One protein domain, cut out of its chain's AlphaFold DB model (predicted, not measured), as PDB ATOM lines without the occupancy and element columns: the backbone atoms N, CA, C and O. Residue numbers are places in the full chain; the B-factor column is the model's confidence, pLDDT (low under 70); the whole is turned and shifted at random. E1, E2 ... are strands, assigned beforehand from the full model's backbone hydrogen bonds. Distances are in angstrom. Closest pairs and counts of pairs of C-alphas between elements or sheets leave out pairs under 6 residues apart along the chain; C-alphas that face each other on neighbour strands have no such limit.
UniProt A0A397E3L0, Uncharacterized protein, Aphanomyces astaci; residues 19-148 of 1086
ATOM      1  N   PRO A  19      36.632 -33.677 -37.475       45.06
ATOM      2  CA  PRO A  19      35.360 -34.393 -37.438       45.06
ATOM      3  C   PRO A  19      34.189 -33.440 -37.706       45.06
ATOM      4  O   PRO A  19      34.216 -32.301 -37.245       45.06
ATOM      5  N   ALA A  20      33.135 -33.905 -38.382       41.81
ATOM      6  CA  ALA A  20      32.011 -33.061 -38.817       41.81
ATOM      7  C   ALA A  20      31.238 -32.354 -37.674       41.81
ATOM      8  O   ALA A  20      30.458 -31.441 -37.928       41.81
ATOM      9  N   CYS A  21      31.457 -32.755 -36.418       42.88
ATOM     10  CA  CYS A  21      30.925 -32.099 -35.220       42.88
ATOM     11  C   CYS A  21      31.804 -30.953 -34.673       42.88
ATOM     12  O   CYS A  21      31.439 -30.337 -33.672       42.88
ATOM     13  N   TRP A  22      32.973 -30.693 -35.270       47.78
ATOM     14  CA  TRP A  22      33.898 -29.630 -34.870       47.78
ATOM     15  C   TRP A  22      33.775 -28.401 -35.779       47.78
ATOM     16  O   TRP A  22      33.433 -28.495 -36.957       47.78
ATOM     17  N   ASP A  23      34.090 -27.244 -35.202       51.69
ATOM     18  CA  ASP A  23      33.989 -25.911 -35.799       51.69
ATOM     19  C   ASP A  23      34.832 -25.760 -37.083       51.69
ATOM     20  O   ASP A  23      36.010 -25.400 -37.053       51.69
ATOM     21  N   SER A  24      34.221 -26.082 -38.224       54.72
ATOM     22  CA  SER A  24      34.821 -25.927 -39.549       54.72
ATOM     23  C   SER A  24      34.847 -24.448 -39.917       54.72
ATOM     24  O   SER A  24      33.819 -23.778 -39.878       54.72
ATOM     25  N   ASN A  25      36.041 -23.932 -40.219       53.00
ATOM     26  CA  ASN A  25      36.381 -22.523 -40.022       53.00
ATOM     27  C   ASN A  25      35.527 -21.533 -40.852       53.00
ATOM     28  O   ASN A  25      35.866 -21.186 -41.982       53.00
ATOM     29  N   ALA A  26      34.430 -21.077 -40.241       64.44
ATOM     30  CA  ALA A  26      33.601 -19.920 -40.581       64.44
ATOM     31  C   ALA A  26      33.099 -19.783 -42.038       64.44
ATOM     32  O   ALA A  26      32.779 -18.669 -42.441       64.44
ATOM     33  N   THR A  27      32.973 -20.866 -42.814       69.06
ATOM     34  CA  THR A  27      32.468 -20.810 -44.204       69.06
ATOM     35  C   THR A  27      31.247 -21.710 -44.418       69.06
ATOM     36  O   THR A  27      31.262 -22.883 -44.049       69.06
ATOM     37  N   VAL A  28      30.173 -21.171 -45.008       77.88
ATOM     38  CA  VAL A  28      28.907 -21.889 -45.267       77.88
ATOM     39  C   VAL A  28      28.371 -21.584 -46.667       77.88
ATOM     40  O   VAL A  28      28.352 -20.440 -47.105       77.88
ATOM     41  N   ASN A  29      27.896 -22.612 -47.371       79.31
ATOM     42  CA  ASN A  29      27.165 -22.465 -48.631       79.31
ATOM     43  C   ASN A  29      25.658 -22.452 -48.334       79.31
ATOM     44  O   ASN A  29      25.106 -23.474 -47.925       79.31
ATOM     45  N   ALA A  30      24.991 -21.319 -48.557       82.56
ATOM     46  CA  ALA A  30      23.579 -21.135 -48.227       82.56
ATOM     47  C   ALA A  30      22.619 -21.888 -49.172       82.56
ATOM     48  O   ALA A  30      21.427 -21.996 -48.888       82.56
ATOM     49  N   LEU A  31      23.119 -22.463 -50.274       76.88
ATOM     50  CA  LEU A  31      22.349 -23.374 -51.130       76.88
ATOM     51  C   LEU A  31      22.302 -24.816 -50.605       76.88
ATOM     52  O   LEU A  31      21.492 -25.600 -51.095       76.88
ATOM     53  N   LEU A  32      23.154 -25.193 -49.644       78.81
ATOM     54  CA  LEU A  32      23.163 -26.558 -49.120       78.81
ATOM     55  C   LEU A  32      22.046 -26.791 -48.087       78.81
ATOM     56  O   LEU A  32      21.671 -25.882 -47.340       78.81
ATOM     57  N   PRO A  33      21.510 -28.022 -48.018       79.69
ATOM     58  CA  PRO A  33      20.664 -28.440 -46.916       79.69
ATOM     59  C   PRO A  33      21.491 -28.764 -45.664       79.69
ATOM     60  O   PRO A  33      22.643 -29.191 -45.750       79.69
ATOM     61  N   CYS A  34      20.863 -28.635 -44.499       80.00
ATOM     62  CA  CYS A  34      21.404 -29.048 -43.208       80.00
ATOM     63  C   CYS A  34      20.500 -30.098 -42.538       80.00
ATOM     64  O   CYS A  34      19.404 -30.388 -43.024       80.00
ATOM     65  N   TYR A  35      20.954 -30.679 -41.425       78.25
ATOM     66  CA  TYR A  35      20.208 -31.708 -40.693       78.25
ATOM     67  C   TYR A  35      19.764 -31.217 -39.312       78.25
ATOM     68  O   TYR A  35      20.495 -30.520 -38.603       78.25
ATOM     69  N   THR A  36      18.546 -31.599 -38.947       76.06
ATOM     70  CA  THR A  36      17.951 -31.425 -37.613       76.06
ATOM     71  C   THR A  36      18.404 -32.525 -36.647       76.06
ATOM     72  O   THR A  36      19.065 -33.483 -37.050       76.06
ATOM     73  N   PHE A  37      18.083 -32.388 -35.356       69.00
ATOM     74  CA  PHE A  37      18.539 -33.321 -34.317       69.00
ATOM     75  C   PHE A  37      17.942 -34.734 -34.445       69.00
ATOM     76  O   PHE A  37      18.575 -35.690 -34.006       69.00
ATOM     77  N   ASP A  38      16.762 -34.872 -35.056       73.19
ATOM     78  CA  ASP A  38      16.106 -36.151 -35.356       73.19
ATOM     79  C   ASP A  38      16.446 -36.683 -36.764       73.19
ATOM     80  O   ASP A  38      15.931 -37.714 -37.188       73.19
ATOM     81  N   GLY A  39      17.342 -36.000 -37.486       71.94
ATOM     82  CA  GLY A  39      17.862 -36.434 -38.781       71.94
ATOM     83  C   GLY A  39      17.078 -35.952 -40.005       71.94
ATOM     84  O   GLY A  39      17.508 -36.241 -41.122       71.94
ATOM     85  N   ARG A  40      15.986 -35.179 -39.862       74.81
ATOM     86  CA  ARG A  40      15.305 -34.587 -41.034       74.81
ATOM     87  C   ARG A  40      16.225 -33.589 -41.729       74.81
ATOM     88  O   ARG A  40      16.812 -32.707 -41.090       74.81
ATOM     89  N   GLN A  41      16.304 -33.693 -43.049       77.62
ATOM     90  CA  GLN A  41      17.019 -32.743 -43.890       77.62
ATOM     91  C   GLN A  41      16.147 -31.501 -44.139       77.62
ATOM     92  O   GLN A  41      14.993 -31.624 -44.546       77.62
ATOM     93  N   LYS A  42      16.691 -30.299 -43.919       73.38
ATOM     94  CA  LYS A  42      16.035 -29.017 -44.229       73.38
ATOM     95  C   LYS A  42      16.872 -28.248 -45.266       73.38
ATOM     96  O   LYS A  42      18.096 -28.248 -45.156       73.38
ATOM     97  N   PRO A  43      16.269 -27.634 -46.300       76.44
ATOM     98  CA  PRO A  43      17.002 -26.859 -47.303       76.44
ATOM     99  C   PRO A  43      17.395 -25.475 -46.765       76.44
ATOM    100  O   PRO A  43      16.706 -24.938 -45.900       76.44
ATOM    101  N   HIS A  44      18.457 -24.884 -47.325       80.56
ATOM    102  CA  HIS A  44      18.894 -23.506 -47.050       80.56
ATOM    103  C   HIS A  44      19.036 -23.194 -45.551       80.56
ATOM    104  O   HIS A  44      18.388 -22.291 -45.019       80.56
ATOM    105  N   CYS A  45      19.862 -23.966 -44.843       84.12
ATOM    106  CA  CYS A  45      20.068 -23.801 -43.405       84.12
ATOM    107  C   CYS A  45      21.484 -24.184 -42.965       84.12
ATOM    108  O   CYS A  45      22.252 -24.771 -43.724       84.12
ATOM    109  N   VAL A  46      21.822 -23.869 -41.714       83.44
ATOM    110  CA  VAL A  46      23.036 -24.337 -41.039       83.44
ATOM    111  C   VAL A  46      22.671 -25.029 -39.724       83.44
ATOM    112  O   VAL A  46      21.901 -24.504 -38.917       83.44
ATOM    113  N   SER A  47      23.222 -26.224 -39.501       80.44
ATOM    114  CA  SER A  47      23.096 -26.942 -38.228       80.44
ATOM    115  C   SER A  47      24.017 -26.292 -37.192       80.44
ATOM    116  O   SER A  47      25.229 -26.220 -37.387       80.44
ATOM    117  N   VAL A  48      23.454 -25.821 -36.082       79.12
ATOM    118  CA  VAL A  48      24.172 -25.125 -35.009       79.12
ATOM    119  C   VAL A  48      24.218 -26.011 -33.768       79.12
ATOM    120  O   VAL A  48      23.211 -26.202 -33.086       79.12
ATOM    121  N   GLY A  49      25.402 -26.543 -33.464       77.25
ATOM    122  CA  GLY A  49      25.688 -27.196 -32.187       77.25
ATOM    123  C   GLY A  49      26.018 -26.169 -31.103       77.25
ATOM    124  O   GLY A  49      26.841 -25.282 -31.322       77.25
ATOM    125  N   TYR A  50      25.397 -26.287 -29.930       75.81
ATOM    126  CA  TYR A  50      25.625 -25.406 -28.788       75.81
ATOM    127  C   TYR A  50      25.689 -26.190 -27.475       75.81
ATOM    128  O   TYR A  50      24.967 -27.163 -27.273       75.81
ATOM    129  N   MET A  51      26.564 -25.768 -26.558       73.44
ATOM    130  CA  MET A  51      26.633 -26.328 -25.207       73.44
ATOM    131  C   MET A  51      26.060 -25.332 -24.204       73.44
ATOM    132  O   MET A  51      26.480 -24.178 -24.146       73.44
ATOM    133  N   GLN A  52      25.113 -25.798 -23.401       68.50
ATOM    134  CA  GLN A  52      24.375 -25.011 -22.430       68.50
ATOM    135  C   GLN A  52      24.754 -25.425 -21.005       68.50
ATOM    136  O   GLN A  52      24.750 -26.606 -20.660       68.50
ATOM    137  N   THR A  53      25.058 -24.432 -20.171       65.88
ATOM    138  CA  THR A  53      25.389 -24.582 -18.739       65.88
ATOM    139  C   THR A  53      24.549 -23.666 -17.837       65.88
ATOM    140  O   THR A  53      24.796 -23.570 -16.637       65.88
ATOM    141  N   ALA A  54      23.559 -22.978 -18.414       62.88
ATOM    142  CA  ALA A  54      22.680 -22.017 -17.755       62.88
ATOM    143  C   ALA A  54      21.253 -22.111 -18.325       62.88
ATOM    144  O   ALA A  54      21.029 -22.703 -19.379       62.88
ATOM    145  N   TYR A  55      20.277 -21.521 -17.638       69.94
ATOM    146  CA  TYR A  55      18.867 -21.562 -18.031       69.94
ATOM    147  C   TYR A  55      18.578 -20.727 -19.298       69.94
ATOM    148  O   TYR A  55      18.899 -19.539 -19.338       69.94
ATOM    149  N   ILE A  56      17.931 -21.330 -20.305       76.56
ATOM    150  CA  ILE A  56      17.294 -20.594 -21.412       76.56
ATOM    151  C   ILE A  56      16.080 -19.862 -20.845       76.56
ATOM    152  O   ILE A  56      15.173 -20.483 -20.293       76.56
ATOM    153  N   VAL A  57      16.037 -18.539 -21.001       75.12
ATOM    154  CA  VAL A  57      14.894 -17.751 -20.538       75.12
ATOM    155  C   VAL A  57      13.767 -17.869 -21.558       75.12
ATOM    156  O   VAL A  57      13.852 -17.331 -22.665       75.12
ATOM    157  N   GLN A  58      12.707 -18.565 -21.157       75.94
ATOM    158  CA  GLN A  58      11.401 -18.542 -21.810       75.94
ATOM    159  C   GLN A  58      10.486 -17.503 -21.159       75.94
ATOM    160  O   GLN A  58      10.584 -17.226 -19.962       75.94
ATOM    161  N   CYS A  59       9.560 -16.970 -21.951       80.00
ATOM    162  CA  CYS A  59       8.448 -16.165 -21.461       80.00
ATOM    163  C   CYS A  59       7.208 -17.043 -21.229       80.00
ATOM    164  O   CYS A  59       7.141 -18.172 -21.709       80.00
ATOM    165  N   LEU A  60       6.235 -16.544 -20.463       76.12
ATOM    166  CA  LEU A  60       5.064 -17.309 -20.018       76.12
ATOM    167  C   LEU A  60       3.758 -16.534 -20.255       76.12
ATOM    168  O   LEU A  60       3.764 -15.322 -20.480       76.12
ATOM    169  N   GLY A  61       2.627 -17.242 -20.188       78.69
ATOM    170  CA  GLY A  61       1.301 -16.671 -20.439       78.69
ATOM    171  C   GLY A  61       1.132 -16.223 -21.893       78.69
ATOM    172  O   GLY A  61       1.638 -16.870 -22.808       78.69
ATOM    173  N   SER A  62       0.456 -15.092 -22.108       68.38
ATOM    174  CA  SER A  62       0.224 -14.502 -23.438       68.38
ATOM    175  C   SER A  62       1.504 -14.197 -24.225       68.38
ATOM    176  O   SER A  62       1.460 -14.118 -25.447       68.38
ATOM    177  N   TYR A  63       2.641 -14.047 -23.541       72.06
ATOM    178  CA  TYR A  63       3.933 -13.708 -24.143       72.06
ATOM    179  C   TYR A  63       4.832 -14.927 -24.401       72.06
ATOM    180  O   TYR A  63       5.976 -14.758 -24.809       72.06
ATOM    181  N   ALA A  64       4.348 -16.156 -24.177       71.25
ATOM    182  CA  ALA A  64       5.157 -17.372 -24.316       71.25
ATOM    183  C   ALA A  64       5.710 -17.606 -25.736       71.25
ATOM    184  O   ALA A  64       6.746 -18.251 -25.889       71.25
ATOM    185  N   LEU A  65       5.042 -17.061 -26.759       73.88
ATOM    186  CA  LEU A  65       5.448 -17.161 -28.164       73.88
ATOM    187  C   LEU A  65       5.746 -15.799 -28.826       73.88
ATOM    188  O   LEU A  65       6.203 -15.780 -29.967       73.88
ATOM    189  N   ASP A  66       5.580 -14.674 -28.124       76.50
ATOM    190  CA  ASP A  66       5.788 -13.313 -28.656       76.50
ATOM    191  C   ASP A  66       7.258 -13.072 -29.045       76.50
ATOM    192  O   ASP A  66       8.158 -13.276 -28.232       76.50
ATOM    193  N   ASN A  67       7.522 -12.630 -30.280       77.19
ATOM    194  CA  ASN A  67       8.876 -12.391 -30.788       77.19
ATOM    195  C   ASN A  67       9.669 -11.312 -30.029       77.19
ATOM    196  O   ASN A  67      10.896 -11.305 -30.122       77.19
ATOM    197  N   HIS A  68       9.026 -10.471 -29.218       75.94
ATOM    198  CA  HIS A  68       9.696  -9.525 -28.315       75.94
ATOM    199  C   HIS A  68      10.193 -10.181 -27.008       75.94
ATOM    200  O   HIS A  68      10.718  -9.499 -26.124       75.94
ATOM    201  N   CYS A  69      10.012 -11.500 -26.854       77.88
ATOM    202  CA  CYS A  69      10.219 -12.215 -25.602       77.88
ATOM    203  C   CYS A  69      10.861 -13.606 -25.809       77.88
ATOM    204  O   CYS A  69      10.383 -14.437 -26.588       77.88
ATOM    205  N   GLY A  70      11.948 -13.882 -25.081       81.69
ATOM    206  CA  GLY A  70      12.615 -15.193 -25.044       81.69
ATOM    207  C   GLY A  70      14.080 -15.162 -25.483       81.69
ATOM    208  O   GLY A  70      14.701 -14.103 -25.533       81.69
ATOM    209  N   THR A  71      14.640 -16.335 -25.788       82.81
ATOM    210  CA  THR A  71      16.050 -16.506 -26.189       82.81
ATOM    211  C   THR A  71      16.141 -16.961 -27.647       82.81
ATOM    212  O   THR A  71      15.468 -17.919 -28.030       82.81
ATOM    213  N   PHE A  72      16.971 -16.297 -28.455       84.88
ATOM    214  CA  PHE A  72      17.075 -16.528 -29.903       84.88
ATOM    215  C   PHE A  72      18.528 -16.690 -30.376       84.88
ATOM    216  O   PHE A  72      19.455 -16.107 -29.804       84.88
ATOM    217  N   LEU A  73      18.710 -17.463 -31.448       83.00
ATOM    218  CA  LEU A  73      19.841 -17.351 -32.372       83.00
ATOM    219  C   LEU A  73      19.399 -16.513 -33.571       83.00
ATOM    220  O   LEU A  73      18.281 -16.687 -34.058       83.00
ATOM    221  N   GLU A  74      20.262 -15.619 -34.041       85.81
ATOM    222  CA  GLU A  74      19.937 -14.653 -35.091       85.81
ATOM    223  C   GLU A  74      21.113 -14.494 -36.069       85.81
ATOM    224  O   GLU A  74      22.271 -14.669 -35.690       85.81
ATOM    225  N   LEU A  75      20.827 -14.151 -37.322       84.62
ATOM    226  CA  LEU A  75      21.808 -13.822 -38.361       84.62
ATOM    227  C   LEU A  75      21.626 -12.358 -38.765       84.62
ATOM    228  O   LEU A  75      20.509 -11.982 -39.102       84.62
ATOM    229  N   HIS A  76      22.694 -11.564 -38.749       83.19
ATOM    230  CA  HIS A  76      22.696 -10.126 -39.057       83.19
ATOM    231  C   HIS A  76      23.795  -9.790 -40.081       83.19
ATOM    232  O   HIS A  76      24.751 -10.560 -40.237       83.19
ATOM    233  N   LYS A  77      23.701  -8.646 -40.777       81.31
ATOM    234  CA  LYS A  77      24.848  -8.099 -41.538       81.31
ATOM    235  C   LYS A  77      25.880  -7.479 -40.566       81.31
ATOM    236  O   LYS A  77      25.507  -7.078 -39.464       81.31
ATOM    237  N   PRO A  78      27.175  -7.370 -40.922       78.31
ATOM    238  CA  PRO A  78      28.188  -6.847 -40.007       78.31
ATOM    239  C   PRO A  78      27.976  -5.364 -39.683       78.31
ATOM    240  O   PRO A  78      27.965  -4.526 -40.584       78.31
ATOM    241  N   ASN A  79      27.917  -5.032 -38.390       74.00
ATOM    242  CA  ASN A  79      27.548  -3.700 -37.868       74.00
ATOM    243  C   ASN A  79      26.105  -3.247 -38.186       74.00
ATOM    244  O   ASN A  79      25.811  -2.057 -38.073       74.00
ATOM    245  N   ASP A  80      25.218  -4.168 -38.565       75.12
ATOM    246  CA  ASP A  80      23.788  -3.914 -38.738       75.12
ATOM    247  C   ASP A  80      22.994  -4.559 -37.587       75.12
ATOM    248  O   ASP A  80      23.419  -5.561 -37.010       75.12
ATOM    249  N   GLU A  81      21.843  -3.980 -37.251       73.81
ATOM    250  CA  GLU A  81      20.863  -4.550 -36.314       73.81
ATOM    251  C   GLU A  81      19.684  -5.217 -37.057       73.81
ATOM    252  O   GLU A  81      18.752  -5.719 -36.419       73.81
ATOM    253  N   THR A  82      19.699  -5.244 -38.402       75.94
ATOM    254  CA  THR A  82      18.739  -6.037 -39.179       75.94
ATOM    255  C   THR A  82      18.973  -7.536 -38.994       75.94
ATOM    256  O   THR A  82      19.893  -8.154 -39.539       75.94
ATOM    257  N   ILE A  83      18.047  -8.153 -38.259       80.19
ATOM    258  CA  ILE A  83      17.841  -9.598 -38.294       80.19
ATOM    259  C   ILE A  83      17.555  -9.973 -39.757       80.19
ATOM    260  O   ILE A  83      16.725  -9.342 -40.402       80.19
ATOM    261  N   LEU A  84      18.214 -11.005 -40.274       79.75
ATOM    262  CA  LEU A  84      17.968 -11.602 -41.592       79.75
ATOM    263  C   LEU A  84      17.282 -12.962 -41.456       79.75
ATOM    264  O   LEU A  84      16.411 -13.317 -42.246       79.75
ATOM    265  N   ALA A  85      17.679 -13.721 -40.438       81.94
ATOM    266  CA  ALA A  85      17.088 -14.997 -40.070       81.94
ATOM    267  C   ALA A  85      17.168 -15.186 -38.552       81.94
ATOM    268  O   ALA A  85      18.078 -14.672 -37.900       81.94
ATOM    269  N   GLN A  86      16.221 -15.932 -37.982       85.56
ATOM    270  CA  GLN A  86      16.147 -16.177 -36.543       85.56
ATOM    271  C   GLN A  86      15.615 -17.577 -36.227       85.56
ATOM    272  O   GLN A  86      14.866 -18.170 -37.005       85.56
ATOM    273  N   THR A  87      15.973 -18.094 -35.054       83.19
ATOM    274  CA  THR A  87      15.440 -19.338 -34.486       83.19
ATOM    275  C   THR A  87      15.336 -19.193 -32.970       83.19
ATOM    276  O   THR A  87      16.317 -18.866 -32.298       83.19
ATOM    277  N   ARG A  88      14.140 -19.423 -32.418       83.19
ATOM    278  CA  ARG A  88      13.910 -19.435 -30.967       83.19
ATOM    279  C   ARG A  88      14.515 -20.699 -30.354       83.19
ATOM    280  O   ARG A  88      14.361 -21.787 -30.901       83.19
ATOM    281  N   LEU A  89      15.150 -20.558 -29.193       81.00
ATOM    282  CA  LEU A  89      15.579 -21.684 -28.365       81.00
ATOM    283  C   LEU A  89      14.535 -21.954 -27.272       81.00
ATOM    284  O   LEU A  89      14.083 -21.026 -26.595       81.00
ATOM    285  N   PHE A  90      14.166 -23.221 -27.081       75.00
ATOM    286  CA  PHE A  90      13.243 -23.658 -26.031       75.00
ATOM    287  C   PHE A  90      14.009 -24.297 -24.858       75.00
ATOM    288  O   PHE A  90      15.098 -24.842 -25.023       75.00
ATOM    289  N   ALA A  91      13.467 -24.177 -23.642       65.88
ATOM    290  CA  ALA A  91      14.096 -24.667 -22.420       65.88
ATOM    291  C   ALA A  91      13.609 -26.085 -22.097       65.88
ATOM    292  O   ALA A  91      12.592 -26.267 -21.434       65.88
ATOM    293  N   GLU A  92      14.346 -27.088 -22.565       61.06
ATOM    294  CA  GLU A  92      14.039 -28.501 -22.304       61.06
ATOM    295  C   GLU A  92      14.772 -29.034 -21.062       61.06
ATOM    296  O   GLU A  92      14.192 -29.724 -20.230       61.06
ATOM    297  N   PHE A  93      16.062 -28.700 -20.930       56.16
ATOM    298  CA  PHE A  93      16.951 -29.178 -19.867       56.16
ATOM    299  C   PHE A  93      17.949 -28.082 -19.460       56.16
ATOM    300  O   PHE A  93      18.265 -27.181 -20.236       56.16
ATOM    301  N   THR A  94      18.465 -28.150 -18.232       54.59
ATOM    302  CA  THR A  94      19.342 -27.114 -17.649       54.59
ATOM    303  C   THR A  94      20.799 -27.162 -18.109       54.59
ATOM    304  O   THR A  94      21.522 -26.181 -17.941       54.59
ATOM    305  N   ASN A  95      21.253 -28.298 -18.642       61.28
ATOM    306  CA  ASN A  95      22.654 -28.557 -18.955       61.28
ATOM    307  C   ASN A  95      22.817 -29.627 -20.049       61.28
ATOM    308  O   ASN A  95      22.120 -30.640 -20.044       61.28
ATOM    309  N   GLY A  96      23.778 -29.424 -20.955       69.69
ATOM    310  CA  GLY A  96      24.175 -30.409 -21.968       69.69
ATOM    311  C   GLY A  96      24.614 -29.801 -23.302       69.69
ATOM    312  O   GLY A  96      24.575 -28.588 -23.494       69.69
ATOM    313  N   TYR A  97      25.020 -30.663 -24.236       73.50
ATOM    314  CA  TYR A  97      25.165 -30.315 -25.653       73.50
ATOM    315  C   TYR A  97      23.817 -30.485 -26.369       73.50
ATOM    316  O   TYR A  97      23.065 -31.418 -26.070       73.50
ATOM    317  N   ARG A  98      23.500 -29.581 -27.293       74.94
ATOM    318  CA  ARG A  98      22.280 -29.566 -28.108       74.94
ATOM    319  C   ARG A  98      22.610 -29.136 -29.532       74.94
ATOM    320  O   ARG A  98      23.612 -28.467 -29.773       74.94
ATOM    321  N   THR A  99      21.750 -29.504 -30.471       76.56
ATOM    322  CA  THR A  99      21.798 -29.045 -31.862       76.56
ATOM    323  C   THR A  99      20.473 -28.390 -32.229       76.56
ATOM    324  O   THR A  99      19.421 -28.730 -31.695       76.56
ATOM    325  N   THR A 100      20.525 -27.413 -33.124       78.62
ATOM    326  CA  THR A 100      19.358 -26.775 -33.744       78.62
ATOM    327  C   THR A 100      19.700 -26.404 -35.190       78.62
ATOM    328  O   THR A 100      20.830 -26.621 -35.629       78.62
ATOM    329  N   THR A 101      18.756 -25.861 -35.953       82.69
ATOM    330  CA  THR A 101      18.968 -25.441 -37.347       82.69
ATOM    331  C   THR A 101      18.570 -23.986 -37.524       82.69
ATOM    332  O   THR A 101      17.393 -23.662 -37.381       82.69
ATOM    333  N   LEU A 102      19.530 -23.128 -37.872       83.69
ATOM    334  CA  LEU A 102      19.269 -21.737 -38.239       83.69
ATOM    335  C   LEU A 102      18.992 -21.683 -39.755       83.69
ATOM    336  O   LEU A 102      19.848 -22.124 -40.530       83.69
ATOM    337  N   PRO A 103      17.825 -21.194 -40.214       84.44
ATOM    338  CA  PRO A 103      17.572 -21.005 -41.637       84.44
ATOM    339  C   PRO A 103      18.461 -19.892 -42.207       84.44
ATOM    340  O   PRO A 103      18.845 -18.963 -41.503       84.44
ATOM    341  N   LEU A 104      18.751 -19.970 -43.503       83.38
ATOM    342  CA  LEU A 104      19.550 -19.002 -44.264       83.38
ATOM    343  C   LEU A 104      18.689 -18.265 -45.308       83.38
ATOM    344  O   LEU A 104      19.185 -17.809 -46.340       83.38
ATOM    345  N   PHE A 105      17.382 -18.170 -45.054       81.25
ATOM    346  CA  PHE A 105      16.444 -17.379 -45.854       81.25
ATOM    347  C   PHE A 105      16.659 -15.882 -45.615       81.25
ATOM    348  O   PHE A 105      16.905 -15.469 -44.484       81.25
ATOM    349  N   HIS A 106      16.544 -15.060 -46.658       77.75
ATOM    350  CA  HIS A 106      16.712 -13.614 -46.518       77.75
ATOM    351  C   HIS A 106      15.432 -12.969 -45.976       77.75
ATOM    352  O   HIS A 106      14.407 -12.946 -46.659       77.75
ATOM    353  N   ALA A 107      15.508 -12.400 -44.774       70.00
ATOM    354  CA  ALA A 107      14.403 -11.738 -44.082       70.00
ATOM    355  C   ALA A 107      13.133 -12.605 -43.984       70.00
ATOM    356  O   ALA A 107      12.030 -12.167 -44.298       70.00
ATOM    357  N   GLY A 108      13.305 -13.883 -43.626       63.25
ATOM    358  CA  GLY A 108      12.223 -14.875 -43.535       63.25
ATOM    359  C   GLY A 108      11.654 -15.371 -44.876       63.25
ATOM    360  O   GLY A 108      11.013 -16.425 -44.913       63.25
ATOM    361  N   ASN A 109      11.921 -14.686 -45.993       62.47
ATOM    362  CA  ASN A 109      11.377 -15.042 -47.301       62.47
ATOM    363  C   ASN A 109      12.031 -16.316 -47.866       62.47
ATOM    364  O   ASN A 109      13.173 -16.297 -48.318       62.47
ATOM    365  N   ARG A 110      11.266 -17.413 -47.926       65.25
ATOM    366  CA  ARG A 110      11.742 -18.729 -48.387       65.25
ATOM    367  C   ARG A 110      12.136 -18.809 -49.872       65.25
ATOM    368  O   ARG A 110      12.730 -19.811 -50.254       65.25
ATOM    369  N   SER A 111      11.827 -17.808 -50.706       59.50
ATOM    370  CA  SER A 111      12.307 -17.751 -52.103       59.50
ATOM    371  C   SER A 111      13.654 -17.038 -52.271       59.50
ATOM    372  O   SER A 111      14.223 -17.069 -53.361       59.50
ATOM    373  N   ARG A 112      14.186 -16.417 -51.209       68.69
ATOM    374  CA  ARG A 112      15.486 -15.733 -51.198       68.69
ATOM    375  C   ARG A 112      16.384 -16.333 -50.117       68.69
ATOM    376  O   ARG A 112      15.927 -16.678 -49.033       68.69
ATOM    377  N   THR A 113      17.682 -16.413 -50.380       78.94
ATOM    378  CA  THR A 113      18.689 -16.838 -49.397       78.94
ATOM    379  C   THR A 113      19.736 -15.742 -49.224       78.94
ATOM    380  O   THR A 113      19.873 -14.888 -50.103       78.94
ATOM    381  N   VAL A 114      20.448 -15.726 -48.097       81.38
ATOM    382  CA  VAL A 114      21.608 -14.837 -47.931       81.38
ATOM    383  C   VAL A 114      22.678 -15.174 -48.974       81.38
ATOM    384  O   VAL A 114      22.943 -16.344 -49.253       81.38
ATOM    385  N   CYS A 115      23.248 -14.144 -49.595       82.25
ATOM    386  CA  CYS A 115      24.240 -14.282 -50.659       82.25
ATOM    387  C   CYS A 115      25.672 -14.198 -50.105       82.25
ATOM    388  O   CYS A 115      25.874 -14.171 -48.897       82.25
ATOM    389  N   ASN A 116      26.680 -14.241 -50.973       83.88
ATOM    390  CA  ASN A 116      28.086 -14.269 -50.584       83.88
ATOM    391  C   ASN A 116      28.487 -12.989 -49.831       83.88
ATOM    392  O   ASN A 116      28.272 -11.886 -50.327       83.88
ATOM    393  N   GLY A 117      29.107 -13.150 -48.662       79.94
ATOM    394  CA  GLY A 117      29.554 -12.034 -47.837       79.94
ATOM    395  C   GLY A 117      29.871 -12.441 -46.402       79.94
ATOM    396  O   GLY A 117      29.589 -13.564 -45.977       79.94
ATOM    397  N   ASP A 118      30.456 -11.513 -45.649       81.38
ATOM    398  CA  ASP A 118      30.564 -11.620 -44.196       81.38
ATOM    399  C   ASP A 118      29.204 -11.356 -43.544       81.38
ATOM    400  O   ASP A 118      28.537 -10.373 -43.860       81.38
ATOM    401  N   TYR A 119      28.832 -12.191 -42.578       81.12
ATOM    402  CA  TYR A 119      27.669 -12.025 -41.709       81.12
ATOM    403  C   TYR A 119      28.065 -12.237 -40.251       81.12
ATOM    404  O   TYR A 119      29.088 -12.854 -39.931       81.12
ATOM    405  N   GLU A 120      27.233 -11.750 -39.337       72.88
ATOM    406  CA  GLU A 120      27.414 -11.937 -37.903       72.88
ATOM    407  C   GLU A 120      26.249 -12.763 -37.360       72.88
ATOM    408  O   GLU A 120      25.107 -12.312 -37.283       72.88
ATOM    409  N   VAL A 121      26.538 -14.013 -36.988       60.38
ATOM    410  CA  VAL A 121      25.604 -14.820 -36.205       60.38
ATOM    411  C   VAL A 121      25.621 -14.243 -34.798       60.38
ATOM    412  O   VAL A 121      26.620 -14.345 -34.074       60.38
ATOM    413  N   ILE A 122      24.520 -13.613 -34.411       61.62
ATOM    414  CA  ILE A 122      24.318 -13.110 -33.063       61.62
ATOM    415  C   ILE A 122      23.811 -14.271 -32.211       61.62
ATOM    416  O   ILE A 122      22.721 -14.818 -32.389       61.62
ATOM    417  N   TRP A 123      24.659 -14.678 -31.273       58.22
ATOM    418  CA  TRP A 123      24.401 -15.785 -30.374       58.22
ATOM    419  C   TRP A 123      23.682 -15.284 -29.129       58.22
ATOM    420  O   TRP A 123      24.197 -14.450 -28.376       58.22
ATOM    421  N   TRP A 124      22.527 -15.895 -28.862       59.62
ATOM    422  CA  TRP A 124      21.788 -15.735 -27.616       59.62
ATOM    423  C   TRP A 124      21.395 -14.276 -27.370       59.62
ATOM    424  O   TRP A 124      21.845 -13.636 -26.414       59.62
ATOM    425  N   VAL A 125      20.510 -13.760 -28.221       57.78
ATOM    426  CA  VAL A 125      19.756 -12.549 -27.893       57.78
ATOM    427  C   VAL A 125      18.685 -12.931 -26.881       57.78
ATOM    428  O   VAL A 125      17.733 -13.650 -27.193       57.78
ATOM    429  N   LEU A 126      18.841 -12.446 -25.651       66.38
ATOM    430  CA  LEU A 126      17.760 -12.433 -24.677       66.38
ATOM    431  C   LEU A 126      16.884 -11.209 -24.955       66.38
ATOM    432  O   LEU A 126      17.281 -10.073 -24.683       66.38
ATOM    433  N   ARG A 127      15.694 -11.456 -25.499       78.12
ATOM    434  CA  ARG A 127      14.664 -10.449 -25.745       78.12
ATOM    435  C   ARG A 127      13.789 -10.303 -24.506       78.12
ATOM    436  O   ARG A 127      13.215 -11.275 -24.010       78.12
ATOM    437  N   THR A 128      13.705  -9.080 -23.998       68.69
ATOM    438  CA  THR A 128      12.804  -8.684 -22.911       68.69
ATOM    439  C   THR A 128      12.013  -7.457 -23.343       68.69
ATOM    440  O   THR A 128      12.518  -6.651 -24.123       68.69
ATOM    441  N   ARG A 129      10.823  -7.252 -22.759       59.62
ATOM    442  CA  ARG A 129       9.882  -6.155 -23.077       59.62
ATOM    443  C   ARG A 129      10.497  -4.745 -23.177       59.62
ATOM    444  O   ARG A 129       9.903  -3.875 -23.802       59.62
ATOM    445  N   TYR A 130      11.648  -4.509 -22.545       60.91
ATOM    446  CA  TYR A 130      12.312  -3.201 -22.499       60.91
ATOM    447  C   TYR A 130      13.763  -3.213 -23.002       60.91
ATOM    448  O   TYR A 130      14.398  -2.159 -23.014       60.91
ATOM    449  N   LYS A 131      14.330  -4.381 -23.341       69.06
ATOM    450  CA  LYS A 131      15.745  -4.496 -23.716       69.06
ATOM    451  C   LYS A 131      16.076  -5.800 -24.444       69.06
ATOM    452  O   LYS A 131      15.741  -6.886 -23.969       69.06
ATOM    453  N   TYR A 132      16.860  -5.661 -25.507       72.81
ATOM    454  CA  TYR A 132      17.606  -6.733 -26.162       72.81
ATOM    455  C   TYR A 132      18.979  -6.882 -25.490       72.81
ATOM    456  O   TYR A 132      19.663  -5.890 -25.219       72.81
ATOM    457  N   VAL A 133      19.382  -8.113 -25.171       75.00
ATOM    458  CA  VAL A 133      20.700  -8.413 -24.593       75.00
ATOM    459  C   VAL A 133      21.375  -9.500 -25.417       75.00
ATOM    460  O   VAL A 133      21.148 -10.687 -25.190       75.00
ATOM    461  N   VAL A 134      22.239  -9.077 -26.339       74.50
ATOM    462  CA  VAL A 134      23.219  -9.943 -27.002       74.50
ATOM    463  C   VAL A 134      24.157 -10.535 -25.947       74.50
ATOM    464  O   VAL A 134      24.661  -9.810 -25.083       74.50
ATOM    465  N   LYS A 135      24.391 -11.852 -25.990       69.38
ATOM    466  CA  LYS A 135      25.338 -12.535 -25.091       69.38
ATOM    467  C   LYS A 135      26.664 -12.879 -25.756       69.38
ATOM    468  O   LYS A 135      27.685 -12.858 -25.074       69.38
ATOM    469  N   TYR A 136      26.653 -13.193 -27.047       73.25
ATOM    470  CA  TYR A 136      27.842 -13.534 -27.821       73.25
ATOM    471  C   TYR A 136      27.611 -13.218 -29.311       73.25
ATOM    472  O   TYR A 136      26.474 -13.089 -29.757       73.25
ATOM    473  N   GLN A 137      28.679 -13.070 -30.088       75.56
ATOM    474  CA  GLN A 137      28.630 -12.849 -31.536       75.56
ATOM    475  C   GLN A 137      29.745 -13.666 -32.185       75.56
ATOM    476  O   GLN A 137      30.849 -13.752 -31.643       75.56
ATOM    477  N   LYS A 138      29.463 -14.263 -33.345       76.31
ATOM    478  CA  LYS A 138      30.436 -15.032 -34.124       76.31
ATOM    479  C   LYS A 138      30.261 -14.731 -35.610       76.31
ATOM    480  O   LYS A 138      29.148 -14.787 -36.124       76.31
ATOM    481  N   LYS A 139      31.363 -14.432 -36.295       78.19
ATOM    482  CA  LYS A 139      31.360 -14.176 -37.741       78.19
ATOM    483  C   LYS A 139      31.141 -15.471 -38.532       78.19
ATOM    484  O   LYS A 139      31.596 -16.541 -38.119       78.19
ATOM    485  N   LEU A 140      30.445 -15.350 -39.655       80.31
ATOM    486  CA  LEU A 140      30.102 -16.417 -40.588       80.31
ATOM    487  C   LEU A 140      30.225 -15.861 -42.010       80.31
ATOM    488  O   LEU A 140      29.507 -14.930 -42.357       80.31
ATOM    489  N   TYR A 141      31.095 -16.433 -42.834       82.12
ATOM    490  CA  TYR A 141      31.198 -16.075 -44.244       82.12
ATOM    491  C   TYR A 141      30.318 -17.002 -45.089       82.12
ATOM    492  O   TYR A 141      30.471 -18.230 -45.059       82.12
ATOM    493  N   ILE A 142      29.399 -16.425 -45.860       83.06
ATOM    494  CA  ILE A 142      28.613 -17.163 -46.847       83.06
ATOM    495  C   ILE A 142      29.403 -17.213 -48.154       83.06
ATOM    496  O   ILE A 142      29.840 -16.189 -48.671       83.06
ATOM    497  N   THR A 143      29.591 -18.411 -48.706       78.12
ATOM    498  CA  THR A 143      30.403 -18.624 -49.914       78.12
ATOM    499  C   THR A 143      29.589 -18.575 -51.206       78.12
ATOM    500  O   THR A 143      30.133 -18.278 -52.269       78.12
ATOM    501  N   THR A 144      28.299 -18.906 -51.162       70.69
ATOM    502  CA  THR A 144      27.427 -19.123 -52.333       70.69
ATOM    503  C   THR A 144      25.960 -19.055 -51.874       70.69
ATOM    504  O   THR A 144      25.685 -19.557 -50.780       70.69
ATOM    505  N   PRO A 145      25.015 -18.486 -52.658       74.12
ATOM    506  CA  PRO A 145      25.158 -17.919 -54.012       74.12
ATOM    507  C   PRO A 145      25.906 -16.577 -54.029       74.12
ATOM    508  O   PRO A 145      26.131 -15.988 -52.981       74.12
ATOM    509  N   LEU A 146      26.297 -16.074 -55.203       74.31
ATOM    510  CA  LEU A 146      26.779 -14.689 -55.327       74.31
ATOM    511  C   LEU A 146      25.615 -13.701 -55.156       74.31
ATOM    512  O   LEU A 146      24.468 -14.048 -55.427       74.31
ATOM    513  N   CYS A 147      25.903 -12.470 -54.732       71.88
ATOM    514  CA  CYS A 147      24.892 -11.416 -54.697       71.88
ATOM    515  C   CYS A 147      24.578 -10.929 -56.123       71.88
ATOM    516  O   CYS A 147      25.485 -10.609 -56.900       71.88
ATOM    517  N   GLU A 148      23.288 -10.894 -56.460       72.44
ATOM    518  CA  GLU A 148      22.761 -10.397 -57.744       72.44
ATOM    519  C   GLU A 148      21.994  -9.063 -57.588       72.44
ATOM    520  O   GLU A 148      21.628  -8.435 -58.581       72.44
TER     521      GLU A 148
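What this domain is: This is residues 19 to 148 of the 1086 residues of an uncharacterized protein of Aphanomyces astaci (UniProt A0A397E3L0). A curled wall of five strands, E1 E8 E7 E3 E4, has a ribbon of two strands, E2 and E5, over one of its faces, making a small lopsided sandwich that is only partly face to face, with the strands of the two sheets crossed at 45 degrees. The long hairpin of E7 and E8 bends partway along, short E1 adds to the wall's edge beside E8, and short E6 lies at one end of the body, outside both sheets. The printed part has 130 residues, with eight named strands in the order E1 to E8 and no named helix; the larger sheet is mixed, the smaller antiparallel. The class is all strand, though only 64 of the 130 residues, under half, are in named elements. The whole is compact, with a radius of gyration of the C-alphas of 14.8 A and spans of 42 by 33 by 24 A.

Where its parts are: E8, residues 131 to 144, is the longest strand, 34.2 A from first to last C-alpha, and ends with C-alpha 144 at (27.427, -19.123, -52.333). Beside it runs E7, residues 117 to 128, 30.2 A long. E3 is residues 70 to 76, 18.0 A, and E4 is residues 83 to 89, 15.8 A. E1, residues 27 to 29, is 7.1 A long and begins with C-alpha 27 at (32.468, -20.810, -44.204). The second sheet is made of E2, residues 45 to 52, 21.4 A, with C-alpha 45 at (20.068, -23.801, -43.405), and E5, residues 96 to 103, 22.8 A. E6 is residues 109 to 113, 7.8 A.

How they stand to each other: The larger sheet runs E1 E8 E7 E3 E4, with E1 and E4 as its edge strands, and is strongly twisted. E7 and E8 form a hairpin, antiparallel at 157 degrees, with N 123 and O 136 at 2.8 A and N 133 and O 126 at 2.9 A. E7 bends by 59 degrees at residue 124 and E8 by 72 degrees at residue 135, and C-alphas 124 and 135 face each other at 5.4 A. E3 is antiparallel to E7 at 163 degrees, with N 122 and O 74 at 2.8 A. E3 and E4 form a hairpin at 150 degrees, with N 84 and O 75 at 2.8 A. E1 is parallel to E8 at 69 degrees, with N 143 and O 28 at 2.9 A. From edge to edge the strands' lines turn by 81 degrees, and the way across turns by 108 degrees, a sheet curled like part of a barrel. E2 and E5 are antiparallel at 156 degrees, with N 48 and O 100 at 2.8 A. The two sheets form a sandwich, two sheets face to face, with 28 pairs of C-alphas within 10 A, the facing parts 9.4 A centre to centre and their best planes 25 degrees apart. Between E4 and E5 the closest C-alphas are those of Thr 87 and Leu 102, 5.9 A apart. E6 pairs with no named strand and is apart from E3, E4 and E8, for instance.

The domain as a whole: The C-alphas farthest apart are those of Thr 94 and Glu 148, at 43.6 A. The printed part runs from 19 to 148 with no cut. The links E1 to E2 and E2 to E3 are long, with 15 and 17 residues. In the first, residues 34 to 35 pair antiparallel with residues 41 to 42. The mean pLDDT of the printed part is 73.3; 37 residues are under 70, among them 19 to 27, 91 to 96, 108 to 112 and 121 to 126.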